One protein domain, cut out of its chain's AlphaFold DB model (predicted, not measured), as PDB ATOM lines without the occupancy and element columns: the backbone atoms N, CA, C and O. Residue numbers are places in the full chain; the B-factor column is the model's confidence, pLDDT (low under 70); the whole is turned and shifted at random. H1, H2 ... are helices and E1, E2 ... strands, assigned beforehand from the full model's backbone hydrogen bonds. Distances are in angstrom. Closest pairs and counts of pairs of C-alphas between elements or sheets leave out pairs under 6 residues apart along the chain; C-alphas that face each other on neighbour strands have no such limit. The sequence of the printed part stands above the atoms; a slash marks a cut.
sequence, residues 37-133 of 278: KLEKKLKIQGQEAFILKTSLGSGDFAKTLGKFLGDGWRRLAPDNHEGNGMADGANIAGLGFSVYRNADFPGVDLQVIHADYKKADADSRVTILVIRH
ATOM      1  N   LYS A  37     -27.339 -46.803  29.832       93.50
ATOM      2  CA  LYS A  37     -26.105 -47.289  30.447       93.50
ATOM      3  C   LYS A  37     -24.978 -46.285  30.240       93.50
ATOM      4  O   LYS A  37     -24.657 -45.948  29.104       93.50
ATOM      5  N   LEU A  38     -24.325 -45.857  31.320       94.69
ATOM      6  CA  LEU A  38     -23.072 -45.108  31.223       94.69
ATOM      7  C   LEU A  38     -21.966 -46.022  30.675       94.69
ATOM      8  O   LEU A  38     -21.661 -47.058  31.265       94.69
ATOM      9  N   GLU A  39     -21.344 -45.626  29.567       93.00
ATOM     10  CA  GLU A  39     -20.155 -46.293  29.029       93.00
ATOM     11  C   GLU A  39     -18.874 -45.638  29.533       93.00
ATOM     12  O   GLU A  39     -17.904 -46.322  29.865       93.00
ATOM     13  N   LYS A  40     -18.848 -44.302  29.567       92.81
ATOM     14  CA  LYS A  40     -17.646 -43.550  29.923       92.81
ATOM     15  C   LYS A  40     -17.991 -42.187  30.505       92.81
ATOM     16  O   LYS A  40     -18.817 -41.468  29.951       92.81
ATOM     17  N   LYS A  41     -17.281 -41.798  31.562       92.88
ATOM     18  CA  LYS A  41     -17.191 -40.406  32.018       92.88
ATOM     19  C   LYS A  41     -15.842 -39.839  31.585       92.88
ATOM     20  O   LYS A  41     -14.810 -40.483  31.764       92.88
ATOM     21  N   LEU A  42     -15.858 -38.653  30.994       90.12
ATOM     22  CA  LEU A  42     -14.687 -37.941  30.498       90.12
ATOM     23  C   LEU A  42     -14.667 -36.512  31.038       90.12
ATOM     24  O   LEU A  42     -15.703 -35.956  31.399       90.12
ATOM     25  N   LYS A  43     -13.477 -35.910  31.039       79.50
ATOM     26  CA  LYS A  43     -13.320 -34.457  31.079       79.50
ATOM     27  C   LYS A  43     -12.763 -33.999  29.738       79.50
ATOM     28  O   LYS A  43     -11.680 -34.440  29.357       79.50
ATOM     29  N   ILE A  44     -13.501 -33.158  29.025       71.88
ATOM     30  CA  ILE A  44     -13.102 -32.588  27.733       71.88
ATOM     31  C   ILE A  44     -12.982 -31.084  27.953       71.88
ATOM     32  O   ILE A  44     -13.961 -30.457  28.331       71.88
ATOM     33  N   GLN A  45     -11.778 -30.522  27.797       64.81
ATOM     34  CA  GLN A  45     -11.532 -29.082  28.007       64.81
ATOM     35  C   GLN A  45     -12.061 -28.558  29.363       64.81
ATOM     36  O   GLN A  45     -12.643 -27.488  29.460       64.81
ATOM     37  N   GLY A  46     -11.910 -29.351  30.430       65.44
ATOM     38  CA  GLY A  46     -12.405 -29.003  31.771       65.44
ATOM     39  C   GLY A  46     -13.904 -29.236  32.001       65.44
ATOM     40  O   GLY A  46     -14.332 -29.265  33.154       65.44
ATOM     41  N   GLN A  47     -14.684 -29.494  30.951       79.94
ATOM     42  CA  GLN A  47     -16.113 -29.799  31.021       79.94
ATOM     43  C   GLN A  47     -16.353 -31.294  31.255       79.94
ATOM     44  O   GLN A  47     -15.581 -32.145  30.801       79.94
ATOM     45  N   GLU A  48     -17.423 -31.639  31.972       87.94
ATOM     46  CA  GLU A  48     -17.796 -33.037  32.201       87.94
ATOM     47  C   GLU A  48     -18.580 -33.571  31.003       87.94
ATOM     48  O   GLU A  48     -19.602 -33.007  30.622       87.94
ATOM     49  N   ALA A  49     -18.123 -34.685  30.436       91.69
ATOM     50  CA  ALA A  49     -18.808 -35.372  29.352       91.69
ATOM     51  C   ALA A  49     -19.180 -36.798  29.773       91.69
ATOM     52  O   ALA A  49     -18.352 -37.552  30.293       91.69
ATOM     53  N   PHE A  50     -20.424 -37.179  29.514       94.50
ATOM     54  CA  PHE A  50     -20.981 -38.490  29.822       94.50
ATOM     55  C   PHE A  50     -21.377 -39.169  28.520       94.50
ATOM     56  O   PHE A  50     -22.231 -38.679  27.784       94.50
ATOM     57  N   ILE A  51     -20.734 -40.296  28.237       93.75
ATOM     58  CA  ILE A  51     -21.017 -41.121  27.071       93.75
ATOM     59  C   ILE A  51     -21.910 -42.266  27.514       93.75
ATOM     60  O   ILE A  51     -21.523 -43.081  28.354       93.75
ATOM     61  N   LEU A  52     -23.091 -42.322  26.922       94.38
ATOM     62  CA  LEU A  52     -24.174 -43.212  27.279       94.38
ATOM     63  C   LEU A  52     -24.542 -44.100  26.089       94.38
ATOM     64  O   LEU A  52     -24.437 -43.690  24.933       94.38
ATOM     65  N   LYS A  53     -25.029 -45.296  26.399       93.75
ATOM     66  CA  LYS A  53     -25.606 -46.248  25.454       93.75
ATOM     67  C   LYS A  53     -27.071 -46.470  25.796       93.75
ATOM     68  O   LYS A  53     -27.402 -46.632  26.974       93.75
ATOM     69  N   THR A  54     -27.938 -46.484  24.794       93.56
ATOM     70  CA  THR A  54     -29.376 -46.674  24.999       93.56
ATOM     71  C   THR A  54     -30.039 -47.286  23.774       93.56
ATOM     72  O   THR A  54     -29.637 -47.012  22.650       93.56
ATOM     73  N   SER A  55     -31.076 -48.089  23.992       92.00
ATOM     74  CA  SER A  55     -31.979 -48.547  22.931       92.00
ATOM     75  C   SER A  55     -33.085 -47.529  22.621       92.00
ATOM     76  O   SER A  55     -33.881 -47.739  21.707       92.00
ATOM     77  N   LEU A  56     -33.169 -46.432  23.384       91.44
ATOM     78  CA  LEU A  56     -34.165 -45.390  23.186       91.44
ATOM     79  C   LEU A  56     -33.815 -44.529  21.968       91.44
ATOM     80  O   LEU A  56     -32.751 -43.901  21.911       91.44
ATOM     81  N   GLY A  57     -34.772 -44.401  21.049       87.88
ATOM     82  CA  GLY A  57     -34.708 -43.392  19.996       87.88
ATOM     83  C   GLY A  57     -34.696 -41.971  20.575       87.88
ATOM     84  O   GLY A  57     -35.145 -41.737  21.700       87.88
ATOM     85  N   SER A  58     -34.213 -41.000  19.794       87.25
ATOM     86  CA  SER A  58     -33.974 -39.615  20.242       87.25
ATOM     87  C   SER A  58     -35.163 -38.963  20.969       87.25
ATOM     88  O   SER A  58     -34.995 -38.312  22.004       87.25
ATOM     89  N   GLY A  59     -36.389 -39.177  20.479       88.44
ATOM     90  CA  GLY A  59     -37.603 -38.628  21.090       88.44
ATOM     91  C   GLY A  59     -37.911 -39.198  22.477       88.44
ATOM     92  O   GLY A  59     -38.231 -38.441  23.395       88.44
ATOM     93  N   ASP A  60     -37.791 -40.513  22.652       91.69
ATOM     94  CA  ASP A  60     -38.050 -41.160  23.942       91.69
ATOM     95  C   ASP A  60     -36.894 -40.949  24.913       91.69
ATOM     96  O   ASP A  60     -37.134 -40.671  26.087       91.69
ATOM     97  N   PHE A  61     -35.656 -40.931  24.412       93.19
ATOM     98  CA  PHE A  61     -34.503 -40.512  25.197       93.19
ATOM     99  C   PHE A  61     -34.694 -39.096  25.755       93.19
ATOM    100  O   PHE A  61     -34.493 -38.880  26.945       93.19
ATOM    101  N   ALA A  62     -35.137 -38.133  24.937       92.06
ATOM    102  CA  ALA A  62     -35.371 -36.763  25.393       92.06
ATOM    103  C   ALA A  62     -36.459 -36.673  26.477       92.06
ATOM    104  O   ALA A  62     -36.308 -35.914  27.434       92.06
ATOM    105  N   LYS A  63     -37.536 -37.465  26.372       92.38
ATOM    106  CA  LYS A  63     -38.561 -37.553  27.427       92.38
ATOM    107  C   LYS A  63     -37.985 -38.145  28.714       92.38
ATOM    108  O   LYS A  63     -38.262 -37.626  29.793       92.38
ATOM    109  N   THR A  64     -37.204 -39.219  28.608       94.62
ATOM    110  CA  THR A  64     -36.550 -39.869  29.752       94.62
ATOM    111  C   THR A  64     -35.559 -38.928  30.425       94.62
ATOM    112  O   THR A  64     -35.607 -38.772  31.644       94.62
ATOM    113  N   LEU A  65     -34.728 -38.233  29.645       94.31
ATOM    114  CA  LEU A  65     -33.790 -37.236  30.147       94.31
ATOM    115  C   LEU A  65     -34.524 -36.077  30.825       94.31
ATOM    116  O   LEU A  65     -34.166 -35.721  31.937       94.31
ATOM    117  N   GLY A  66     -35.580 -35.533  30.215       93.12
ATOM    118  CA  GLY A  66     -36.379 -34.468  30.831       93.12
ATOM    119  C   GLY A  66     -36.940 -34.870  32.200       93.12
ATOM    120  O   GLY A  66     -36.829 -34.111  33.156       93.12
ATOM    121  N   LYS A  67     -37.460 -36.098  32.331       92.62
ATOM    122  CA  LYS A  67     -37.918 -36.636  33.625       92.62
ATOM    123  C   LYS A  67     -36.778 -36.821  34.627       92.62
ATOM    124  O   LYS A  67     -36.973 -36.563  35.808       92.62
ATOM    125  N   PHE A  68     -35.620 -37.290  34.168       93.00
ATOM    126  CA  PHE A  68     -34.444 -37.500  35.014       93.00
ATOM    127  C   PHE A  68     -33.848 -36.182  35.521       93.00
ATOM    128  O   PHE A  68     -33.408 -36.108  36.664       93.00
ATOM    129  N   LEU A  69     -33.845 -35.148  34.678       92.38
ATOM    130  CA  LEU A  69     -33.372 -33.813  35.033       92.38
ATOM    131  C   LEU A  69     -34.269 -33.125  36.066       92.38
ATOM    132  O   LEU A  69     -33.769 -32.347  36.877       92.38
ATOM    133  N   GLY A  70     -35.566 -33.439  36.053       91.06
ATOM    134  CA  GLY A  70     -36.552 -32.857  36.953       91.06
ATOM    135  C   GLY A  70     -37.064 -31.494  36.484       91.06
ATOM    136  O   GLY A  70     -36.780 -31.035  35.374       91.06
ATOM    137  N   ASP A  71     -37.857 -30.860  37.345       89.25
ATOM    138  CA  ASP A  71     -38.508 -29.586  37.046       89.25
ATOM    139  C   ASP A  71     -37.490 -28.451  36.824       89.25
ATOM    140  O   ASP A  71     -36.373 -28.451  37.340       89.25
ATOM    141  N   GLY A  72     -37.876 -27.465  36.011       88.38
ATOM    142  CA  GLY A  72     -37.052 -26.289  35.697       88.38
ATOM    143  C   GLY A  72     -36.126 -26.459  34.489       88.38
ATOM    144  O   GLY A  72     -35.831 -25.471  33.813       88.38
ATOM    145  N   TRP A  73     -35.750 -27.691  34.131       92.38
ATOM    146  CA  TRP A  73     -34.969 -27.961  32.923       92.38
ATOM    147  C   TRP A  73     -35.831 -27.906  31.664       92.38
ATOM    148  O   TRP A  73     -36.757 -28.692  31.467       92.38
ATOM    149  N   ARG A  74     -35.498 -26.981  30.766       91.38
ATOM    150  CA  ARG A  74     -36.183 -26.794  29.488       91.38
ATOM    151  C   ARG A  74     -35.259 -27.164  28.347       91.38
ATOM    152  O   ARG A  74     -34.162 -26.621  28.231       91.38
ATOM    153  N   ARG A  75     -35.737 -28.059  27.484       91.44
ATOM    154  CA  ARG A  75     -35.112 -28.329  26.192       91.44
ATOM    155  C   ARG A  75     -35.333 -27.122  25.285       91.44
ATOM    156  O   ARG A  75     -36.474 -26.755  25.019       91.44
ATOM    157  N   LEU A  76     -34.251 -26.538  24.800       84.12
ATOM    158  CA  LEU A  76     -34.271 -25.577  23.713       84.12
ATOM    159  C   LEU A  76     -34.208 -26.350  22.394       84.12
ATOM    160  O   LEU A  76     -33.460 -27.329  22.267       84.12
ATOM    161  N   ALA A  77     -35.043 -25.951  21.433       62.28
ATOM    162  CA  ALA A  77     -34.899 -26.424  20.064       62.28
ATOM    163  C   ALA A  77     -33.498 -26.030  19.564       62.28
ATOM    164  O   ALA A  77     -33.006 -24.973  19.966       62.28
ATOM    165  N   PRO A  78     -32.824 -26.866  18.755       57.97
ATOM    166  CA  PRO A  78     -31.572 -26.448  18.143       57.97
ATOM    167  C   PRO A  78     -31.822 -25.164  17.342       57.97
ATOM    168  O   PRO A  78     -32.783 -25.104  16.575       57.97
ATOM    169  N   ASP A  79     -30.973 -24.151  17.516       42.81
ATOM    170  CA  ASP A  79     -30.906 -23.022  16.587       42.81
ATOM    171  C   ASP A  79     -30.493 -23.589  15.226       42.81
ATOM    172  O   ASP A  79     -29.321 -23.870  15.019       42.81
ATOM    173  N   ASN A  80     -31.479 -23.886  14.370       38.41
ATOM    174  CA  ASN A  80     -31.426 -24.177  12.927       38.41
ATOM    175  C   ASN A  80     -30.150 -24.816  12.343       38.41
ATOM    176  O   ASN A  80     -29.807 -24.610  11.180       38.41
ATOM    177  N   HIS A  81     -29.501 -25.686  13.100       40.12
ATOM    178  CA  HIS A  81     -28.539 -26.646  12.601       40.12
ATOM    179  C   HIS A  81     -29.137 -28.039  12.775       40.12
ATOM    180  O   HIS A  81     -28.541 -28.934  13.369       40.12
ATOM    181  N   GLU A  82     -30.283 -28.267  12.120       37.34
ATOM    182  CA  GLU A  82     -30.437 -29.503  11.347       37.34
ATOM    183  C   GLU A  82     -29.394 -29.476  10.223       37.34
ATOM    184  O   GLU A  82     -29.682 -29.403   9.030       37.34
ATOM    185  N   GLY A  83     -28.119 -29.502  10.610       40.22
ATOM    186  CA  GLY A  83     -27.122 -30.023   9.725       40.22
ATOM    187  C   GLY A  83     -27.530 -31.470   9.520       40.22
ATOM    188  O   GLY A  83     -27.357 -32.297  10.416       40.22
ATOM    189  N   ASN A  84     -27.940 -31.800   8.300       39.91
ATOM    190  CA  ASN A  84     -27.399 -32.984   7.643       39.91
ATOM    191  C   ASN A  84     -25.861 -32.844   7.630       39.91
ATOM    192  O   ASN A  84     -25.238 -32.658   6.589       39.91
ATOM    193  N   GLY A  85     -25.248 -32.815   8.815       42.22
ATOM    194  CA  GLY A  85     -23.825 -32.733   9.020       42.22
ATOM    195  C   GLY A  85     -23.317 -34.068   8.552       42.22
ATOM    196  O   GLY A  85     -23.562 -35.075   9.213       42.22
ATOM    197  N   MET A  86     -22.733 -34.042   7.354       44.22
ATOM    198  CA  MET A  86     -21.994 -35.106   6.695       44.22
ATOM    199  C   MET A  86     -21.525 -36.136   7.726       44.22
ATOM    200  O   MET A  86     -20.550 -35.926   8.448       44.22
ATOM    201  N   ALA A  87     -22.281 -37.228   7.841       48.25
ATOM    202  CA  ALA A  87     -21.900 -38.392   8.615       48.25
ATOM    203  C   ALA A  87     -20.761 -39.083   7.859       48.25
ATOM    204  O   ALA A  87     -20.950 -40.138   7.254       48.25
ATOM    205  N   ASP A  88     -19.587 -38.453   7.837       45.84
ATOM    206  CA  ASP A  88     -18.387 -39.035   7.258       45.84
ATOM    207  C   ASP A  88     -17.819 -40.029   8.274       45.84
ATOM    208  O   ASP A  88     -16.955 -39.768   9.109       45.84
ATOM    209  N   GLY A  89     -18.471 -41.184   8.276       51.53
ATOM    210  CA  GLY A  89     -18.270 -42.299   9.176       51.53
ATOM    211  C   GLY A  89     -19.359 -43.310   8.866       51.53
ATOM    212  O   GLY A  89     -20.500 -43.132   9.283       51.53
ATOM    213  N   ALA A  90     -19.014 -44.350   8.103       56.78
ATOM    214  CA  ALA A  90     -19.900 -45.234   7.331       56.78
ATOM    215  C   ALA A  90     -21.148 -45.838   8.031       56.78
ATOM    216  O   ALA A  90     -21.972 -46.459   7.360       56.78
ATOM    217  N   ASN A  91     -21.344 -45.642   9.337       74.19
ATOM    218  CA  ASN A  91     -22.331 -46.344  10.153       74.19
ATOM    219  C   ASN A  91     -23.346 -45.465  10.908       74.19
ATOM    220  O   ASN A  91     -24.220 -46.042  11.549       74.19
ATOM    221  N   ILE A  92     -23.285 -44.128  10.854       76.50
ATOM    222  CA  ILE A  92     -24.271 -43.257  11.535       76.50
ATOM    223  C   ILE A  92     -25.484 -43.026  10.619       76.50
ATOM    224  O   ILE A  92     -25.327 -42.687   9.446       76.50
ATOM    225  N   ALA A  93     -26.690 -43.267  11.138       79.69
ATOM    226  CA  ALA A  93     -27.972 -43.062  10.464       79.69
ATOM    227  C   ALA A  93     -28.553 -41.664  10.711       79.69
ATOM    228  O   ALA A  93     -29.220 -41.130   9.829       79.69
ATOM    229  N   GLY A  94     -28.285 -41.070  11.876       81.00
ATOM    230  CA  GLY A  94     -28.774 -39.740  12.225       81.00
ATOM    231  C   GLY A  94     -28.067 -39.161  13.446       81.00
ATOM    232  O   GLY A  94     -27.544 -39.900  14.283       81.00
ATOM    233  N   LEU A  95     -28.049 -37.831  13.525       83.69
ATOM    234  CA  LEU A  95     -27.568 -37.072  14.674       83.69
ATOM    235  C   LEU A  95     -28.662 -36.104  15.124       83.69
ATOM    236  O   LEU A  95     -29.179 -35.328  14.327       83.69
ATOM    237  N   GLY A  96     -29.001 -36.148  16.408       84.81
ATOM    238  CA  GLY A  96     -29.893 -35.201  17.059       84.81
ATOM    239  C   GLY A  96     -29.128 -34.334  18.048       84.81
ATOM    240  O   GLY A  96     -28.435 -34.853  18.921       84.81
ATOM    241  N   PHE A  97     -29.298 -33.018  17.948       87.06
ATOM    242  CA  PHE A  97     -28.699 -32.046  18.857       87.06
ATOM    243  C   PHE A  97     -29.782 -31.376  19.704       87.06
ATOM    244  O   PHE A  97     -30.870 -31.054  19.224       87.06
ATOM    245  N   SER A  98     -29.504 -31.180  20.990       90.00
ATOM    246  CA  SER A  98     -30.376 -30.400  21.871       90.00
ATOM    247  C   SER A  98     -29.598 -29.770  23.015       90.00
ATOM    248  O   SER A  98     -28.601 -30.326  23.470       90.00
ATOM    249  N   VAL A  99     -30.079 -28.622  23.485       90.56
ATOM    250  CA  VAL A  99     -29.545 -27.931  24.661       90.56
ATOM    251  C   VAL A  99     -30.621 -27.914  25.736       90.56
ATOM    252  O   VAL A  99     -31.782 -27.647  25.431       90.56
ATOM    253  N   TYR A 100     -30.262 -28.192  26.984       92.81
ATOM    254  CA  TYR A 100     -31.153 -28.024  28.130       92.81
ATOM    255  C   TYR A 100     -30.619 -26.916  29.028       92.81
ATOM    256  O   TYR A 100     -29.430 -26.900  29.341       92.81
ATOM    257  N   ARG A 101     -31.512 -26.018  29.453       90.00
ATOM    258  CA  ARG A 101     -31.215 -24.928  30.392       90.00
ATOM    259  C   ARG A 101     -32.163 -24.963  31.572       90.00
ATOM    260  O   ARG A 101     -33.318 -25.354  31.415       90.00
ATOM    261  N   ASN A 102     -31.701 -24.488  32.718       89.25
ATOM    262  CA  ASN A 102     -32.535 -24.287  33.893       89.25
ATOM    263  C   ASN A 102     -32.378 -22.846  34.391       89.25
ATOM    264  O   ASN A 102     -31.261 -22.374  34.581       89.25
ATOM    265  N   ALA A 103     -33.496 -22.139  34.576       83.69
ATOM    266  CA  ALA A 103     -33.491 -20.743  35.013       83.69
ATOM    267  C   ALA A 103     -32.947 -20.568  36.441       83.69
ATOM    268  O   ALA A 103     -32.376 -19.521  36.739       83.69
ATOM    269  N   ASP A 104     -33.076 -21.596  37.286       82.69
ATOM    270  CA  ASP A 104     -32.560 -21.598  38.660       82.69
ATOM    271  C   ASP A 104     -31.043 -21.844  38.711       82.69
ATOM    272  O   ASP A 104     -30.389 -21.552  39.714       82.69
ATOM    273  N   PHE A 105     -30.465 -22.328  37.607       80.31
ATOM    274  CA  PHE A 105     -29.029 -22.544  37.440       80.31
ATOM    275  C   PHE A 105     -28.501 -21.741  36.241       80.31
ATOM    276  O   PHE A 105     -28.029 -22.324  35.258       80.31
ATOM    277  N   PRO A 106     -28.574 -20.395  36.295       70.81
ATOM    278  CA  PRO A 106     -28.092 -19.557  35.209       70.81
ATOM    279  C   PRO A 106     -26.591 -19.795  35.004       70.81
ATOM    280  O   PRO A 106     -25.808 -19.773  35.953       70.81
ATOM    281  N   GLY A 107     -26.197 -20.043  33.755       76.75
ATOM    282  CA  GLY A 107     -24.816 -20.364  33.393       76.75
ATOM    283  C   GLY A 107     -24.503 -21.860  33.335       76.75
ATOM    284  O   GLY A 107     -23.343 -22.219  33.166       76.75
ATOM    285  N   VAL A 108     -25.497 -22.744  33.440       84.69
ATOM    286  CA  VAL A 108     -25.302 -24.172  33.179       84.69
ATOM    287  C   VAL A 108     -26.166 -24.639  32.016       84.69
ATOM    288  O   VAL A 108     -27.393 -24.630  32.096       84.69
ATOM    289  N   ASP A 109     -25.496 -25.127  30.975       88.00
ATOM    290  CA  ASP A 109     -26.116 -25.694  29.784       88.00
ATOM    291  C   ASP A 109     -25.762 -27.186  29.689       88.00
ATOM    292  O   ASP A 109     -24.620 -27.596  29.913       88.00
ATOM    293  N   LEU A 110     -26.739 -28.019  29.330       91.81
ATOM    294  CA  LEU A 110     -26.497 -29.417  28.971       91.81
ATOM    295  C   LEU A 110     -26.629 -29.567  27.465       91.81
ATOM    296  O   LEU A 110     -27.738 -29.517  26.933       91.81
ATOM    297  N   GLN A 111     -25.510 -29.776  26.784       91.31
ATOM    298  CA  GLN A 111     -25.522 -30.127  25.370       91.31
ATOM    299  C   GLN A 111     -25.651 -31.639  25.219       91.31
ATOM    300  O   GLN A 111     -24.896 -32.408  25.812       91.31
ATOM    301  N   VAL A 112     -26.617 -32.069  24.418       92.75
ATOM    302  CA  VAL A 112     -26.937 -33.475  24.199       92.75
ATOM    303  C   VAL A 112     -26.827 -33.781  22.718       92.75
ATOM    304  O   VAL A 112     -27.550 -33.204  21.905       92.75
ATOM    305  N   ILE A 113     -25.944 -34.724  22.396       91.31
ATOM    306  CA  ILE A 113     -25.747 -35.268  21.054       91.31
ATOM    307  C   ILE A 113     -26.221 -36.715  21.078       91.31
ATOM    308  O   ILE A 113     -25.612 -37.551  21.744       91.31
ATOM    309  N   HIS A 114     -27.302 -37.010  20.368       91.31
ATOM    310  CA  HIS A 114     -27.853 -38.354  20.215       91.31
ATOM    311  C   HIS A 114     -27.497 -38.879  18.823       91.31
ATOM    312  O   HIS A 114     -27.763 -38.208  17.831       91.31
ATOM    313  N   ALA A 115     -26.834 -40.029  18.755       89.19
ATOM    314  CA  ALA A 115     -26.369 -40.639  17.519       89.19
ATOM    315  C   ALA A 115     -27.027 -42.001  17.306       89.19
ATOM    316  O   ALA A 115     -26.825 -42.931  18.095       89.19
ATOM    317  N   ASP A 116     -27.752 -42.113  16.199       85.06
ATOM    318  CA  ASP A 116     -28.368 -43.347  15.728       85.06
ATOM    319  C   ASP A 116     -27.466 -44.025  14.701       85.06
ATOM    320  O   ASP A 116     -26.847 -43.363  13.866       85.06
ATOM    321  N   TYR A 117     -27.396 -45.356  14.728       83.56
ATOM    322  CA  TYR A 117     -26.555 -46.138  13.820       83.56
ATOM    323  C   TYR A 117     -27.396 -46.915  12.803       83.56
ATOM    324  O   TYR A 117     -28.496 -47.367  13.092       83.56
ATOM    325  N   LYS A 118     -26.860 -47.113  11.592       80.31
ATOM    326  CA  LYS A 118     -27.558 -47.786  10.475       80.31
ATOM    327  C   LYS A 118     -27.839 -49.270  10.723       80.31
ATOM    328  O   LYS A 118     -28.674 -49.859  10.040       80.31
ATOM    329  N   LYS A 119     -27.111 -49.905  11.641       79.88
ATOM    330  CA  LYS A 119     -27.308 -51.319  11.966       79.88
ATOM    331  C   LYS A 119     -28.565 -51.451  12.828       79.88
ATOM    332  O   LYS A 119     -28.604 -50.879  13.907       79.88
ATOM    333  N   ALA A 120     -29.533 -52.243  12.366       62.41
ATOM    334  CA  ALA A 120     -30.860 -52.380  12.980       62.41
ATOM    335  C   ALA A 120     -30.851 -52.763  14.477       62.41
ATOM    336  O   ALA A 120     -31.769 -52.391  15.194       62.41
ATOM    337  N   ASP A 121     -29.796 -53.441  14.949       67.19
ATOM    338  CA  ASP A 121     -29.635 -53.857  16.353       67.19
ATOM    339  C   ASP A 121     -28.571 -53.048  17.119       67.19
ATOM    340  O   ASP A 121     -28.099 -53.467  18.179       67.19
ATOM    341  N   ALA A 122     -28.076 -51.946  16.554       78.50
ATOM    342  CA  ALA A 122     -27.113 -51.108  17.253       78.50
ATOM    343  C   ALA A 122     -27.849 -50.120  18.157       78.50
ATOM    344  O   ALA A 122     -28.558 -49.243  17.674       78.50
ATOM    345  N   ASP A 123     -27.616 -50.241  19.464       87.25
ATOM    346  CA  ASP A 123     -28.007 -49.213  20.425       87.25
ATOM    347  C   ASP A 123     -27.469 -47.839  19.997       87.25
ATOM    348  O   ASP A 123     -26.319 -47.712  19.553       87.25
ATOM    349  N   SER A 124     -28.282 -46.809  20.198       89.81
ATOM    350  CA  SER A 124     -27.892 -45.418  20.026       89.81
ATOM    351  C   SER A 124     -26.836 -45.027  21.058       89.81
ATOM    352  O   SER A 124     -26.774 -45.542  22.185       89.81
ATOM    353  N   ARG A 125     -26.002 -44.061  20.678       92.56
ATOM    354  CA  ARG A 125     -24.995 -43.475  21.561       92.56
ATOM    355  C   ARG A 125     -25.359 -42.037  21.858       92.56
ATOM    356  O   ARG A 125     -25.616 -41.261  20.947       92.56
ATOM    357  N   VAL A 126     -25.326 -41.667  23.131       92.75
ATOM    358  CA  VAL A 126     -25.597 -40.297  23.559       92.75
ATOM    359  C   VAL A 126     -24.383 -39.712  24.248       92.75
ATOM    360  O   VAL A 126     -23.774 -40.352  25.098       92.75
ATOM    361  N   THR A 127     -24.041 -38.480  23.897       94.06
ATOM    362  CA  THR A 127     -23.084 -37.670  24.645       94.06
ATOM    363  C   THR A 127     -23.840 -36.553  25.340       94.06
ATOM    364  O   THR A 127     -24.497 -35.761  24.673       94.06
ATOM    365  N   ILE A 128     -23.739 -36.487  26.667       94.19
ATOM    366  CA  ILE A 128     -24.180 -35.335  27.454       94.19
ATOM    367  C   ILE A 128     -22.936 -34.572  27.891       94.19
ATOM    368  O   ILE A 128     -22.093 -35.117  28.603       94.19
ATOM    369  N   LEU A 129     -22.825 -33.322  27.466       91.12
ATOM    370  CA  LEU A 129     -21.774 -32.396  27.852       91.12
ATOM    371  C   LEU A 129     -22.354 -31.364  28.819       91.12
ATOM    372  O   LEU A 129     -23.338 -30.694  28.508       91.12
ATOM    373  N   VAL A 130     -21.743 -31.255  29.995       90.31
ATOM    374  CA  VAL A 130     -22.108 -30.277  31.020       90.31
ATOM    375  C   VAL A 130     -21.240 -29.042  30.847       90.31
ATOM    376  O   VAL A 130     -20.053 -29.055  31.184       90.31
ATOM    377  N   ILE A 131     -21.848 -27.974  30.349       84.06
ATOM    378  CA  ILE A 131     -21.193 -26.694  30.116       84.06
ATOM    379  C   ILE A 131     -21.523 -25.771  31.277       84.06
ATOM    380  O   ILE A 131     -22.685 -25.565  31.618       84.06
ATOM    381  N   ARG A 132     -20.480 -25.229  31.902       82.75
ATOM    382  CA  ARG A 132     -20.598 -24.251  32.981       82.75
ATOM    383  C   ARG A 132     -19.995 -22.945  32.494       82.75
ATOM    384  O   ARG A 132     -18.776 -22.780  32.515       82.75
ATOM    385  N   HIS A 133     -20.862 -22.054  32.046       77.75
ATOM    386  CA  HIS A 133     -20.529 -20.668  31.789       77.75
ATOM    387  C   HIS A 133     -20.250 -19.976  33.116       77.75
ATOM    388  O   HIS A 133     -20.927 -20.206  34.121       77.75
TER     389      HIS A 133
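This is residues 37 to 133 of the 278 residues of an uncharacterized protein of Akkermansiaceae bacterium (UniProt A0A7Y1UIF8). One twisted sheet of six strands makes the body, with a single helix, H1, packed over one of its faces, mainly over E4, E5 and E3. Short E3 pairs with the far end of E4, and a wide loop, residues 77 to 91, swings from E3 back to the start of E4. The printed part has 97 residues, with named elements in the order E1, E2, H1, E3, E4, E5, E6; the sheet's order is E1, E2, E6, E5, E4, E3, all antiparallel, and the class is mostly strand. The whole is compact, with a radius of gyration of the C-alphas of 13.7 A and spans of 40 by 29 by 28 A.

From edge to edge the sheet's strand lines turn by 104 degrees. Inner strands E5, residues 108 to 117, and E6, residues 124 to 132, form an antiparallel hairpin at 165 degrees, with N 127 and O 113 2.8 A apart. E4, residues 92 to 102, forms a hairpin with E5 at 164 degrees, with N 98 and O 112 3.0 A apart. Edge strand E3, residues 73 to 76, stands at 130 degrees to E4, and N 76 and O 99 are 2.8 A apart. The four make a meander, each strand the antiparallel neighbour of the one before. Beside E6 stands E2, residues 47 to 54, at 160 degrees, with N 52 and O 126 2.8 A apart. Edge strand E1, residues 37 to 44, forms a hairpin with E2 at 159 degrees, and N 42 and O 49 are 2.8 A apart. H1, residues 58 to 69, is on the sheet, giving two layers, a helix layer on one face of a sheet. Its closest C-alphas to E5 are Ser 58 and His 114, 6.2 A apart, and to E3 Gly 66 and Trp 73, 7.0 A apart. H1 and E6 are near each other, with 5 pairs of C-alphas within 10 A. In H1 every O i to N i+4 pair is within hydrogen-bond range. E1 and E3 are apart.

E4 is the longest strand by residues, 30.5 A from first to last C-alpha; E5 measures 29.3 A, E6 25.9 A, E2 22.3 A, E1 19.8 A, H1 15.9 A and E3 9.5 A. E1 begins at C-alpha 37 (-26.105, -47.289, 30.447), H1 at C-alpha 58 (-33.974, -39.615, 20.242), and E6 ends at C-alpha 132 (-20.598, -24.251, 32.981).

The C-alphas farthest apart, those of Ala 90 and Asp 104, are 41.2 A from each other. The printed part has no cut. The link from E3 to E4 is long, with 15 residues. The mean pLDDT of the printed part is 81.1, and residues 45 to 46, 77 to 90 and 120 to 121 are under 70.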